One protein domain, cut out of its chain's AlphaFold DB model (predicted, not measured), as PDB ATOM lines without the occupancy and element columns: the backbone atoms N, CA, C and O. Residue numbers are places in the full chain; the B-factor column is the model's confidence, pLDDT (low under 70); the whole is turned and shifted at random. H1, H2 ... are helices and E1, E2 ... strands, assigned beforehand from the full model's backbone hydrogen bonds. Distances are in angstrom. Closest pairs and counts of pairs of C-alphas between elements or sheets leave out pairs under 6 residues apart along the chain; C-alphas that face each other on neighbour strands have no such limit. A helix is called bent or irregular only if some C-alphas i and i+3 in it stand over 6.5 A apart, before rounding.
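AT A GLANCE: This is residues 4 to 103 of the 346 residues of an uncharacterized protein of Citrobacter tructae (UniProt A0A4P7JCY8). A twisted three-stranded sheet has the long helix H3 along one face; H2 folds back beside H3, and H1 makes a corner with H2. The printed part has 100 residues, with named elements in the order E1 E2 E3 H1 H2 H3. It is mixed and compact, radius of gyration of the C-alphas 13.6 A, spanning 43 by 28 by 18 A.

IN THESE COORDINATES: After residues 4 to 17, E1 (18 to 25) starts at C-alpha (599.521, 241.025, 701.899) and bends by 73 degrees at Tyr 22. E2 is 29 to 34, E3 38 to 41, H1 46 to 57, H2 60 to 74. H3, 79 to 101, 33.2 A long, ends at (579.989, 230.987, 696.625).

HOW THE PARTS SIT: E1 E2 E3 form a meander, each strand antiparallel to the one before; N 19 and O 33 are 2.8 A apart, N 32 and O 39 3.0 A. H3 is on the sheet, height 8.8 A, along the strands. H2 and H3 form a helical hairpin, closest C-alphas Tyr 74 and Lys 82, 5.2 A. H2 is irregular, C-alphas 69 and 72 being 7.2 A apart, with 8 of 11 O i to N i+4 pairs within hydrogen-bond range.

THE WHOLE: The printed part has no cut, its links are tight, and no printed residue is under 70 in pLDDT.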
ATOM      1  N   SER A   4     587.481 244.818 706.662       92.25
ATOM      2  CA  SER A   4     587.565 246.202 706.174       92.25
ATOM      3  C   SER A   4     588.954 246.837 706.318       92.25
ATOM      4  O   SER A   4     589.243 247.835 705.659       92.25
ATOM      5  N   GLU A   5     589.813 246.277 707.170       94.00
ATOM      6  CA  GLU A   5     591.162 246.785 707.437       94.00
ATOM      7  C   GLU A   5     592.210 246.180 706.491       94.00
ATOM      8  O   GLU A   5     593.351 246.643 706.469       94.00
ATOM      9  N   LEU A   6     591.845 245.157 705.708       96.25
ATOM     10  CA  LEU A   6     592.765 244.464 704.813       96.25
ATOM     11  C   LEU A   6     593.203 245.376 703.659       96.25
ATOM     12  O   LEU A   6     592.387 245.833 702.859       96.25
ATOM     13  N   LYS A   7     594.512 245.627 703.566       97.44
ATOM     14  CA  LYS A   7     595.133 246.462 702.529       97.44
ATOM     15  C   LYS A   7     596.407 245.812 702.004       97.44
ATOM     16  O   LYS A   7     597.102 245.107 702.731       97.44
ATOM     17  N   ILE A   8     596.727 246.085 700.742       98.00
ATOM     18  CA  ILE A   8     597.992 245.666 700.130       98.00
ATOM     19  C   ILE A   8     599.153 246.339 700.878       98.00
ATOM     20  O   ILE A   8     599.117 247.542 701.131       98.00
ATOM     21  N   GLY A   9     600.172 245.560 701.233       97.50
ATOM     22  CA  GLY A   9     601.346 245.993 701.995       97.50
ATOM     23  C   GLY A   9     601.200 245.885 703.516       97.50
ATOM     24  O   GLY A   9     602.215 245.880 704.213       97.50
ATOM     25  N   GLU A  10     599.980 245.735 704.034       97.50
ATOM     26  CA  GLU A  10     599.732 245.542 705.466       97.50
ATOM     27  C   GLU A  10     599.876 244.074 705.878       97.50
ATOM     28  O   GLU A  10     599.894 243.163 705.045       97.50
ATOM     29  N   LYS A  11     599.997 243.833 707.186       97.31
ATOM     30  CA  LYS A  11     600.034 242.480 707.749       97.31
ATOM     31  C   LYS A  11     598.622 241.944 707.960       97.31
ATOM     32  O   LYS A  11     597.777 242.642 708.508       97.31
ATOM     33  N   ASP A  12     598.402 240.693 707.574       96.56
ATOM     34  CA  ASP A  12     597.180 239.951 707.865       96.56
ATOM     35  C   ASP A  12     597.070 239.575 709.360       96.56
ATOM     36  O   ASP A  12     597.944 239.871 710.182       96.56
ATOM     37  N   ALA A  13     596.000 238.864 709.727       93.50
ATOM     38  CA  ALA A  13     595.796 238.373 711.093       93.50
ATOM     39  C   ALA A  13     596.891 237.399 711.584       93.50
ATOM     40  O   ALA A  13     597.029 237.204 712.791       93.50
ATOM     41  N   ALA A  14     597.668 236.798 710.676       94.56
ATOM     42  CA  ALA A  14     598.811 235.940 710.981       94.56
ATOM     43  C   ALA A  14     600.149 236.709 711.006       94.56
ATOM     44  O   ALA A  14     601.203 236.108 711.222       94.56
ATOM     45  N   GLY A  15     600.132 238.030 710.803       96.31
ATOM     46  CA  GLY A  15     601.325 238.873 710.771       96.31
ATOM     47  C   GLY A  15     602.095 238.825 709.445       96.31
ATOM     48  O   GLY A  15     603.235 239.300 709.397       96.31
ATOM     49  N   ILE A  16     601.512 238.260 708.386       96.62
ATOM     50  CA  ILE A  16     602.130 238.084 707.068       96.62
ATOM     51  C   ILE A  16     601.694 239.223 706.147       96.62
ATOM     52  O   ILE A  16     600.526 239.585 706.095       96.62
ATOM     53  N   VAL A  17     602.639 239.791 705.399       97.56
ATOM     54  CA  VAL A  17     602.356 240.897 704.475       97.56
ATOM     55  C   VAL A  17     601.485 240.430 703.305       97.56
ATOM     56  O   VAL A  17     601.795 239.433 702.642       97.56
ATOM     57  N   VAL A  18     600.426 241.191 703.037       97.94
ATOM     58  CA  VAL A  18     599.521 241.025 701.899       97.94
ATOM     59  C   VAL A  18     600.150 241.650 700.655       97.94
ATOM     60  O   VAL A  18     600.466 242.837 700.641       97.94
ATOM     61  N   PHE A  19     600.337 240.860 699.602       96.94
ATOM     62  CA  PHE A  19     600.942 241.310 698.344       96.94
ATOM     63  C   PHE A  19     599.915 241.737 697.306       96.94
ATOM     64  O   PHE A  19     600.169 242.667 696.553       96.94
ATOM     65  N   ASP A  20     598.799 241.021 697.231       97.81
ATOM     66  CA  ASP A  20     597.757 241.268 696.242       97.81
ATOM     67  C   ASP A  20     596.408 240.833 696.808       97.81
ATOM     68  O   ASP A  20     596.365 239.934 697.651       97.81
ATOM     69  N   ILE A  21     595.318 241.456 696.373       98.06
ATOM     70  CA  ILE A  21     593.965 241.130 696.829       98.06
ATOM     71  C   ILE A  21     593.102 240.829 695.608       98.06
ATOM     72  O   ILE A  21     592.857 241.703 694.783       98.06
ATOM     73  N   TYR A  22     592.614 239.591 695.522       98.00
ATOM     74  CA  TYR A  22     591.812 239.128 694.391       98.00
ATOM     75  C   TYR A  22     590.340 239.500 694.545       98.00
ATOM     76  O   TYR A  22     589.705 239.936 693.590       98.00
ATOM     77  N   THR A  23     589.794 239.353 695.755       97.62
ATOM     78  CA  THR A  23     588.429 239.788 696.061       97.62
ATOM     79  C   THR A  23     588.285 240.203 697.518       97.62
ATOM     80  O   THR A  23     588.911 239.626 698.414       97.62
ATOM     81  N   ILE A  24     587.419 241.188 697.748       97.31
ATOM     82  CA  ILE A  24     586.945 241.588 699.071       97.31
ATOM     83  C   ILE A  24     585.425 241.637 699.008       97.31
ATOM     84  O   ILE A  24     584.842 242.526 698.391       97.31
ATOM     85  N   ASN A  25     584.776 240.709 699.700       95.31
ATOM     86  CA  ASN A  25     583.373 240.828 700.043       95.31
ATOM     87  C   ASN A  25     583.301 241.274 701.503       95.31
ATOM     88  O   ASN A  25     583.414 240.452 702.412       95.31
ATOM     89  N   SER A  26     583.138 242.584 701.723       85.69
ATOM     90  CA  SER A  26     583.375 243.262 703.008       85.69
ATOM     91  C   SER A  26     582.611 242.701 704.212       85.69
ATOM     92  O   SER A  26     582.960 243.023 705.340       85.69
ATOM     93  N   LYS A  27     581.566 241.891 703.995       90.81
ATOM     94  CA  LYS A  27     580.793 241.239 705.067       90.81
ATOM     95  C   LYS A  27     581.007 239.728 705.158       90.81
ATOM     96  O   LYS A  27     580.607 239.129 706.150       90.81
ATOM     97  N   CYS A  28     581.601 239.115 704.138       94.62
ATOM     98  CA  CYS A  28     581.636 237.665 703.999       94.62
ATOM     99  C   CYS A  28     583.057 237.107 704.044       94.62
ATOM    100  O   CYS A  28     583.312 236.202 704.825       94.62
ATOM    101  N   TYR A  29     583.972 237.559 703.189       97.38
ATOM    102  CA  TYR A  29     585.326 237.003 703.114       97.38
ATOM    103  C   TYR A  29     586.238 237.870 702.243       97.38
ATOM    104  O   TYR A  29     585.770 238.682 701.444       97.38
ATOM    105  N   ALA A  30     587.546 237.648 702.348       98.00
ATOM    106  CA  ALA A  30     588.540 238.180 701.423       98.00
ATOM    107  C   ALA A  30     589.498 237.072 700.971       98.00
ATOM    108  O   ALA A  30     589.907 236.232 701.778       98.00
ATOM    109  N   VAL A  31     589.872 237.082 699.690       98.25
ATOM    110  CA  VAL A  31     590.884 236.178 699.120       98.25
ATOM    111  C   VAL A  31     592.047 237.021 698.621       98.25
ATOM    112  O   VAL A  31     591.868 237.938 697.820       98.25
ATOM    113  N   TYR A  32     593.242 236.725 699.118       98.25
ATOM    114  CA  TYR A  32     594.433 237.537 698.890       98.25
ATOM    115  C   TYR A  32     595.686 236.672 698.807       98.25
ATOM    116  O   TYR A  32     595.707 235.514 699.224       98.25
ATOM    117  N   ARG A  33     596.754 237.249 698.270       97.56
ATOM    118  CA  ARG A  33     598.060 236.618 698.126       97.56
ATOM    119  C   ARG A  33     599.016 237.110 699.205       97.56
ATOM    120  O   ARG A  33     599.144 238.309 699.442       97.56
ATOM    121  N   THR A  34     599.748 236.180 699.802       96.44
ATOM    122  CA  THR A  34     600.928 236.458 700.636       96.44
ATOM    123  C   THR A  34     602.197 236.027 699.903       96.44
ATOM    124  O   THR A  34     602.114 235.393 698.855       96.44
ATOM    125  N   LYS A  35     603.385 236.282 700.466       93.62
ATOM    126  CA  LYS A  35     604.649 235.787 699.883       93.62
ATOM    127  C   LYS A  35     604.674 234.262 699.685       93.62
ATOM    128  O   LYS A  35     605.397 233.780 698.824       93.62
ATOM    129  N   ALA A  36     603.951 233.520 700.524       90.75
ATOM    130  CA  ALA A  36     604.021 232.064 700.552       90.75
ATOM    131  C   ALA A  36     602.911 231.380 699.743       90.75
ATOM    132  O   ALA A  36     603.130 230.280 699.247       90.75
ATOM    133  N   ARG A  37     601.705 231.965 699.707       95.50
ATOM    134  CA  ARG A  37     600.505 231.339 699.121       95.50
ATOM    135  C   ARG A  37     599.297 232.273 699.088       95.50
ATOM    136  O   ARG A  37     599.253 233.280 699.807       95.50
ATOM    137  N   VAL A  38     598.263 231.846 698.366       97.88
ATOM    138  CA  VAL A  38     596.898 232.384 698.458       97.88
ATOM    139  C   VAL A  38     596.257 232.024 699.802       97.88
ATOM    140  O   VAL A  38     596.217 230.855 700.206       97.88
ATOM    141  N   MET A  39     595.722 233.033 700.479       97.69
ATOM    142  CA  MET A  39     595.070 232.970 701.782       97.69
ATOM    143  C   MET A  39     593.613 233.430 701.680       97.69
ATOM    144  O   MET A  39     593.237 234.187 700.789       97.69
ATOM    145  N   VAL A  40     592.790 232.941 702.610       97.81
ATOM    146  CA  VAL A  40     591.384 233.337 702.749       97.81
ATOM    147  C   VAL A  40     591.203 233.875 704.158       97.81
ATOM    148  O   VAL A  40     591.534 233.183 705.123       97.81
ATOM    149  N   GLN A  41     590.685 235.092 704.273       97.44
ATOM    150  CA  GLN A  41     590.179 235.630 705.529       97.44
ATOM    151  C   GLN A  41     588.665 235.452 705.550       97.44
ATOM    152  O   GLN A  41     587.960 235.911 704.654       97.44
ATOM    153  N   PHE A  42     588.193 234.723 706.557       97.56
ATOM    154  CA  PHE A  42     586.780 234.421 706.764       97.56
ATOM    155  C   PHE A  42     586.026 235.621 707.349       97.56
ATOM    156  O   PHE A  42     586.646 236.605 707.752       97.56
ATOM    157  N   ALA A  43     584.698 235.517 707.406       97.31
ATOM    158  CA  ALA A  43     583.845 236.523 708.030       97.31
ATOM    159  C   ALA A  43     584.201 236.789 709.496       97.31
ATOM    160  O   ALA A  43     584.662 235.900 710.213       97.31
ATOM    161  N   ASP A  44     583.893 238.003 709.952       96.00
ATOM    162  CA  ASP A  44     583.988 238.370 711.367       96.00
ATOM    163  C   ASP A  44     582.893 237.678 712.216       96.00
ATOM    164  O   ASP A  44     583.073 237.471 713.415       96.00
ATOM    165  N   ASP A  45     581.775 237.266 711.599       96.88
ATOM    166  CA  ASP A  45     580.751 236.426 712.236       96.88
ATOM    167  C   ASP A  45     581.237 234.974 712.359       96.88
ATOM    168  O   ASP A  45     581.496 234.293 711.362       96.88
ATOM    169  N   HIS A  46     581.311 234.482 713.598       96.25
ATOM    170  CA  HIS A  46     581.782 233.138 713.918       96.25
ATOM    171  C   HIS A  46     580.992 232.039 713.195       96.25
ATOM    172  O   HIS A  46     581.587 231.063 712.735       96.25
ATOM    173  N   THR A  47     579.669 232.188 713.078       97.31
ATOM    174  CA  THR A  47     578.803 231.152 712.488       97.31
ATOM    175  C   THR A  47     579.050 231.011 710.987       97.31
ATOM    176  O   THR A  47     579.237 229.906 710.470       97.31
ATOM    177  N   LEU A  48     579.146 232.143 710.288       96.81
ATOM    178  CA  LEU A  48     579.432 232.184 708.862       96.81
ATOM    179  C   LEU A  48     580.874 231.739 708.573       96.81
ATOM    180  O   LEU A  48     581.104 230.969 707.640       96.81
ATOM    181  N   ALA A  49     581.832 232.138 709.413       97.25
ATOM    182  CA  ALA A  49     583.223 231.707 709.306       97.25
ATOM    183  C   ALA A  49     583.396 230.190 709.483       97.25
ATOM    184  O   ALA A  49     584.209 229.576 708.791       97.25
ATOM    185  N   GLU A  50     582.646 229.568 710.395       97.81
ATOM    186  CA  GLU A  50     582.660 228.116 710.593       97.81
ATOM    187  C   GLU A  50     582.115 227.375 709.365       97.81
ATOM    188  O   GLU A  50     582.768 226.457 708.861       97.81
ATOM    189  N   SER A  51     580.999 227.852 708.803       97.31
ATOM    190  CA  SER A  51     580.448 227.329 707.547       97.31
ATOM    191  C   SER A  51     581.453 227.434 706.390       97.31
ATOM    192  O   SER A  51     581.689 226.465 705.667       97.31
ATOM    193  N   GLN A  52     582.122 228.582 706.240       97.75
ATOM    194  CA  GLN A  52     583.148 228.783 705.212       97.75
ATOM    195  C   GLN A  52     584.364 227.868 705.399       97.75
ATOM    196  O   GLN A  52     584.876 227.309 704.426       97.75
ATOM    197  N   ARG A  53     584.826 227.676 706.643       97.56
ATOM    198  CA  ARG A  53     585.907 226.728 706.952       97.56
ATOM    199  C   ARG A  53     585.523 225.308 706.563       97.56
ATOM    200  O   ARG A  53     586.349 224.612 705.982       97.56
ATOM    201  N   GLN A  54     584.285 224.901 706.838       96.94
ATOM    202  CA  GLN A  54     583.789 223.578 706.471       96.94
ATOM    203  C   GLN A  54     583.771 223.381 704.947       96.94
ATOM    204  O   GLN A  54     584.245 222.348 704.474       96.94
ATOM    205  N   LYS A  55     583.330 224.388 704.178       95.94
ATOM    206  CA  LYS A  55     583.364 224.366 702.700       95.94
ATOM    207  C   LYS A  55     584.783 224.214 702.141       95.94
ATOM    208  O   LYS A  55     585.008 223.462 701.199       95.94
ATOM    209  N   LEU A  56     585.763 224.907 702.727       97.88
ATOM    210  CA  LEU A  56     587.151 224.869 702.249       97.88
ATOM    211  C   LEU A  56     587.978 223.701 702.805       97.88
ATOM    212  O   LEU A  56     589.077 223.447 702.303       97.88
ATOM    213  N   ALA A  57     587.486 222.984 703.820       97.75
ATOM    214  CA  ALA A  57     588.239 221.928 704.493       97.75
ATOM    215  C   ALA A  57     588.669 220.807 703.532       97.75
ATOM    216  O   ALA A  57     589.815 220.359 703.597       97.75
ATOM    217  N   SER A  58     587.804 220.401 702.594       96.56
ATOM    218  CA  SER A  58     588.141 219.349 701.619       96.56
ATOM    219  C   SER A  58     589.207 219.788 700.609       96.56
ATOM    220  O   SER A  58     589.936 218.956 700.078       96.56
ATOM    221  N   LEU A  59     589.326 221.095 700.353       97.94
ATOM    222  CA  LEU A  59     590.265 221.661 699.381       97.94
ATOM    223  C   LEU A  59     591.656 221.903 699.987       97.94
ATOM    224  O   LEU A  59     592.620 222.133 699.256       97.94
ATOM    225  N   ALA A  60     591.792 221.838 701.316       96.94
ATOM    226  CA  ALA A  60     593.045 222.120 702.016       96.94
ATOM    227  C   ALA A  60     594.203 221.218 701.555       96.94
ATOM    228  O   ALA A  60     595.323 221.705 701.380       96.94
ATOM    229  N   ALA A  61     593.934 219.931 701.307       97.31
ATOM    230  CA  ALA A  61     594.940 218.987 700.827       97.31
ATOM    231  C   ALA A  61     595.449 219.348 699.420       97.31
ATOM    232  O   ALA A  61     596.660 219.418 699.210       97.31
ATOM    233  N   LEU A  62     594.542 219.649 698.482       97.75
ATOM    234  CA  LEU A  62     594.899 220.058 697.117       97.75
ATOM    235  C   LEU A  62     595.683 221.371 697.109       97.75
ATOM    236  O   LEU A  62     596.737 221.454 696.484       97.75
ATOM    237  N   ARG A  63     595.239 222.372 697.880       97.62
ATOM    238  CA  ARG A  63     595.976 223.636 698.044       97.62
ATOM    239  C   ARG A  63     597.376 223.411 698.604       97.62
ATOM    240  O   ARG A  63     598.326 224.031 698.139       97.62
ATOM    241  N   GLY A  64     597.510 222.536 699.601       96.81
ATOM    242  CA  GLY A  64     598.805 222.163 700.168       96.81
ATOM    243  C   GLY A  64     599.742 221.572 699.114       96.81
ATOM    244  O   GLY A  64     600.895 221.986 699.026       96.81
ATOM    245  N   GLN A  65     599.228 220.670 698.273       96.56
ATOM    246  CA  GLN A  65     599.988 220.074 697.173       96.56
ATOM    247  C   GLN A  65     600.404 221.117 696.132       96.56
ATOM    248  O   GLN A  65     601.584 221.184 695.800       96.56
ATOM    249  N   ILE A  66     599.484 221.970 695.666       97.19
ATOM    250  CA  ILE A  66     599.801 223.030 694.693       97.19
ATOM    251  C   ILE A  66     600.883 223.952 695.254       97.19
ATOM    252  O   ILE A  66     601.916 224.123 694.613       97.19
ATOM    253  N   ASN A  67     600.709 224.444 696.486       95.88
ATOM    254  CA  ASN A  67     601.693 225.297 697.156       95.88
ATOM    255  C   ASN A  67     603.066 224.616 697.251       95.88
ATOM    256  O   ASN A  67     604.076 225.239 696.946       95.88
ATOM    257  N   SER A  68     603.116 223.328 697.610       94.38
ATOM    258  CA  SER A  68     604.384 222.584 697.677       94.38
ATOM    259  C   SER A  68     605.075 222.445 696.314       94.38
ATOM    260  O   SER A  68     606.301 222.441 696.244       94.38
ATOM    261  N   LEU A  69     604.305 222.369 695.224       93.50
ATOM    262  CA  LEU A  69     604.843 222.252 693.869       93.50
ATOM    263  C   LEU A  69     605.384 223.587 693.335       93.50
ATOM    264  O   LEU A  69     606.361 223.575 692.581       93.50
ATOM    265  N   ILE A  70     604.769 224.711 693.720       95.00
ATOM    266  CA  ILE A  70     605.130 226.061 693.252       95.00
ATOM    267  C   ILE A  70     606.083 226.813 694.195       95.00
ATOM    268  O   ILE A  70     606.638 227.831 693.791       95.00
ATOM    269  N   ASP A  71     606.340 226.323 695.414       93.25
ATOM    270  CA  ASP A  71     607.194 227.002 696.409       93.25
ATOM    271  C   ASP A  71     608.597 227.350 695.862       93.25
ATOM    272  O   ASP A  71     609.127 228.451 696.043       93.25
ATOM    273  N   GLY A  72     609.176 226.439 695.073       90.38
ATOM    274  CA  GLY A  72     610.459 226.664 694.404       90.38
ATOM    275  C   GLY A  72     610.434 227.768 693.336       90.38
ATOM    276  O   GLY A  72     611.490 228.274 692.959       90.38
ATOM    277  N   TRP A  73     609.259 228.153 692.834       93.88
ATOM    278  CA  TRP A  73     609.113 229.167 691.788       93.88
ATOM    279  C   TRP A  73     609.146 230.585 692.357       93.88
ATOM    280  O   TRP A  73     609.794 231.444 691.761       93.88
ATOM    281  N   TYR A  74     608.574 230.822 693.542       91.31
ATOM    282  CA  TYR A  74     608.637 232.135 694.202       91.31
ATOM    283  C   TYR A  74     610.062 232.553 694.558       91.31
ATOM    284  O   TYR A  74     610.430 233.723 694.444       91.31
ATOM    285  N   ASN A  75     610.876 231.584 694.977       89.44
ATOM    286  CA  ASN A  75     612.267 231.804 695.369       89.44
ATOM    287  C   ASN A  75     613.248 231.664 694.194       89.44
ATOM    288  O   ASN A  75     614.464 231.767 694.376       89.44
ATOM    289  N   SER A  76     612.740 231.420 692.983       91.88
ATOM    290  CA  SER A  76     613.573 231.302 691.797       91.88
ATOM    291  C   SER A  76     614.187 232.647 691.409       91.88
ATOM    292  O   SER A  76     613.595 233.709 691.589       91.88
ATOM    293  N   LYS A  77     615.381 232.607 690.811       94.38
ATOM    294  CA  LYS A  77     615.992 233.789 690.182       94.38
ATOM    295  C   LYS A  77     615.318 234.164 688.859       94.38
ATOM    296  O   LYS A  77     615.512 235.278 688.394       94.38
ATOM    297  N   SER A  78     614.560 233.248 688.255       94.81
ATOM    298  CA  SER A  78     613.855 233.501 686.998       94.81
ATOM    299  C   SER A  78     612.555 234.257 687.253       94.81
ATOM    300  O   SER A  78     611.658 233.748 687.928       94.81
ATOM    301  N   ASP A  79     612.433 235.450 686.676       96.00
ATOM    302  CA  ASP A  79     611.204 236.242 686.751       96.00
ATOM    303  C   ASP A  79     610.044 235.598 685.980       96.00
ATOM    304  O   ASP A  79     608.889 235.781 686.353       96.00
ATOM    305  N   GLU A  80     610.332 234.781 684.964       94.75
ATOM    306  CA  GLU A  80     609.324 233.980 684.260       94.75
ATOM    307  C   GLU A  80     608.661 232.970 685.209       94.75
ATOM    308  O   GLU A  80     607.438 232.839 685.233       94.75
ATOM    309  N   LEU A  81     609.460 232.298 686.051       93.25
ATOM    310  CA  LEU A  81     608.946 231.356 687.049       93.25
ATOM    311  C   LEU A  81     608.097 232.050 688.108       93.25
ATOM    312  O   LEU A  81     607.053 231.516 688.483       93.25
ATOM    313  N   LYS A  82     608.512 233.243 688.546       95.06
ATOM    314  CA  LYS A  82     607.718 234.053 689.472       95.06
ATOM    315  C   LYS A  82     606.382 234.417 688.845       95.06
ATOM    316  O   LYS A  82     605.370 233.993 689.381       95.06
ATOM    317  N   LYS A  83     606.374 235.089 687.684       95.62
ATOM    318  CA  LYS A  83     605.147 235.486 686.962       95.62
ATOM    319  C   LYS A  83     604.197 234.310 686.750       95.62
ATOM    320  O   LYS A  83     602.986 234.450 686.893       95.62
ATOM    321  N   ARG A  84     604.745 233.130 686.451       95.44
ATOM    322  CA  ARG A  84     603.953 231.909 686.305       95.44
ATOM    323  C   ARG A  84     603.302 231.468 687.616       95.44
ATOM    324  O   ARG A  84     602.129 231.117 687.604       95.44
ATOM    325  N   ALA A  85     604.025 231.515 688.734       95.88
ATOM    326  CA  ALA A  85     603.440 231.267 690.051       95.88
ATOM    327  C   ALA A  85     602.326 232.280 690.370       95.88
ATOM    328  O   ALA A  85     601.267 231.881 690.842       95.88
ATOM    329  N   GLU A  86     602.504 233.559 690.018       95.75
ATOM    330  CA  GLU A  86     601.469 234.587 690.212       95.75
ATOM    331  C   GLU A  86     600.194 234.307 689.402       95.75
ATOM    332  O   GLU A  86     599.084 234.511 689.894       95.75
ATOM    333  N   HIS A  87     600.339 233.819 688.167       97.00
ATOM    334  CA  HIS A  87     599.202 233.423 687.336       97.00
ATOM    335  C   HIS A  87     598.437 232.238 687.945       97.00
ATOM    336  O   HIS A  87     597.206 232.248 687.991       97.00
ATOM    337  N   LEU A  88     599.158 231.240 688.462       97.38
ATOM    338  CA  LEU A  88     598.540 230.101 689.143       97.38
ATOM    339  C   LEU A  88     597.866 230.516 690.450       97.38
ATOM    340  O   LEU A  88     596.774 230.033 690.733       97.38
ATOM    341  N   ASP A  89     598.455 231.442 691.209       97.50
ATOM    342  CA  ASP A  89     597.829 231.996 692.413       97.50
ATOM    343  C   ASP A  89     596.485 232.646 692.105       97.50
ATOM    344  O   ASP A  89     595.524 232.454 692.848       97.50
ATOM    345  N   ARG A  90     596.386 233.365 690.983       98.00
ATOM    346  CA  ARG A  90     595.115 233.943 690.545       98.00
ATOM    347  C   ARG A  90     594.067 232.861 690.272       98.00
ATOM    348  O   ARG A  90     592.975 232.945 690.819       98.00
ATOM    349  N   ARG A  91     594.413 231.806 689.526       98.25
ATOM    350  CA  ARG A  91     593.488 230.683 689.262       98.25
ATOM    351  C   ARG A  91     593.096 229.933 690.537       98.25
ATOM    352  O   ARG A  91     591.949 229.522 690.691       98.25
ATOM    353  N   VAL A  92     594.035 229.766 691.470       98.38
ATOM    354  CA  VAL A  92     593.749 229.192 692.792       98.38
ATOM    355  C   VAL A  92     592.782 230.093 693.551       98.38
ATOM    356  O   VAL A  92     591.839 229.582 694.142       98.38
ATOM    357  N   ALA A  93     592.983 231.412 693.541       98.44
ATOM    358  CA  ALA A  93     592.075 232.350 694.185       98.44
ATOM    359  C   ALA A  93     590.661 232.263 693.602       98.44
ATOM    360  O   ALA A  93     589.719 232.132 694.380       98.44
ATOM    361  N   ASP A  94     590.525 232.231 692.274       98.50
ATOM    362  CA  ASP A  94     589.234 232.081 691.590       98.50
ATOM    363  C   ASP A  94     588.516 230.795 692.033       98.50
ATOM    364  O   ASP A  94     587.362 230.844 692.454       98.50
ATOM    365  N   ALA A  95     589.223 229.660 692.089       98.44
ATOM    366  CA  ALA A  95     588.652 228.406 692.587       98.44
ATOM    367  C   ALA A  95     588.182 228.502 694.054       98.44
ATOM    368  O   ALA A  95     587.151 227.941 694.428       98.44
ATOM    369  N   LEU A  96     588.914 229.223 694.912       98.38
ATOM    370  CA  LEU A  96     588.502 229.429 696.307       98.38
ATOM    371  C   LEU A  96     587.274 230.333 696.421       98.38
ATOM    372  O   LEU A  96     586.442 230.096 697.295       98.38
ATOM    373  N   ILE A  97     587.152 231.333 695.550       98.19
ATOM    374  CA  ILE A  97     585.973 232.200 695.459       98.19
ATOM    375  C   ILE A  97     584.754 231.357 695.067       98.19
ATOM    376  O   ILE A  97     583.770 231.350 695.806       98.19
ATOM    377  N   THR A  98     584.859 230.547 694.009       98.06
ATOM    378  CA  THR A  98     583.801 229.623 693.558       98.06
ATOM    379  C   THR A  98     583.350 228.666 694.670       98.06
ATOM    380  O   THR A  98     582.153 228.485 694.907       98.06
ATOM    381  N   ALA A  99     584.294 228.116 695.444       98.19
ATOM    382  CA  ALA A  99     583.966 227.263 696.590       98.19
ATOM    383  C   ALA A  99     583.197 228.016 697.693       98.19
ATOM    384  O   ALA A  99     582.270 227.471 698.300       98.19
ATOM    385  N   LEU A 100     583.575 229.267 697.976       97.50
ATOM    386  CA  LEU A 100     582.916 230.099 698.987       97.50
ATOM    387  C   LEU A 100     581.504 230.518 698.553       97.50
ATOM    388  O   LEU A 100     580.605 230.572 699.401       97.50
ATOM    389  N   GLU A 101     581.293 230.721 697.251       96.81
ATOM    390  CA  GLU A 101     579.989 230.987 696.625       96.81
ATOM    391  C   GLU A 101     579.047 229.773 696.635       96.81
ATOM    392  O   GLU A 101     577.834 229.935 696.526       96.81
ATOM    393  N   GLY A 102     579.572 228.574 696.903       96.94
ATOM    394  CA  GLY A 102     578.784 227.362 697.139       96.94
ATOM    395  C   GLY A 102     578.997 226.251 696.117       96.94
ATOM    396  O   GLY A 102     578.464 225.162 696.315       96.94
ATOM    397  N   ASP A 103     579.809 226.478 695.085       98.12
ATOM    398  CA  ASP A 103     580.128 225.478 694.067       98.12
ATOM    399  C   ASP A 103     581.469 224.785 694.372       98.12
ATOM    400  O   ASP A 103     582.499 224.951 693.716       98.12
TER     401      ASP A 103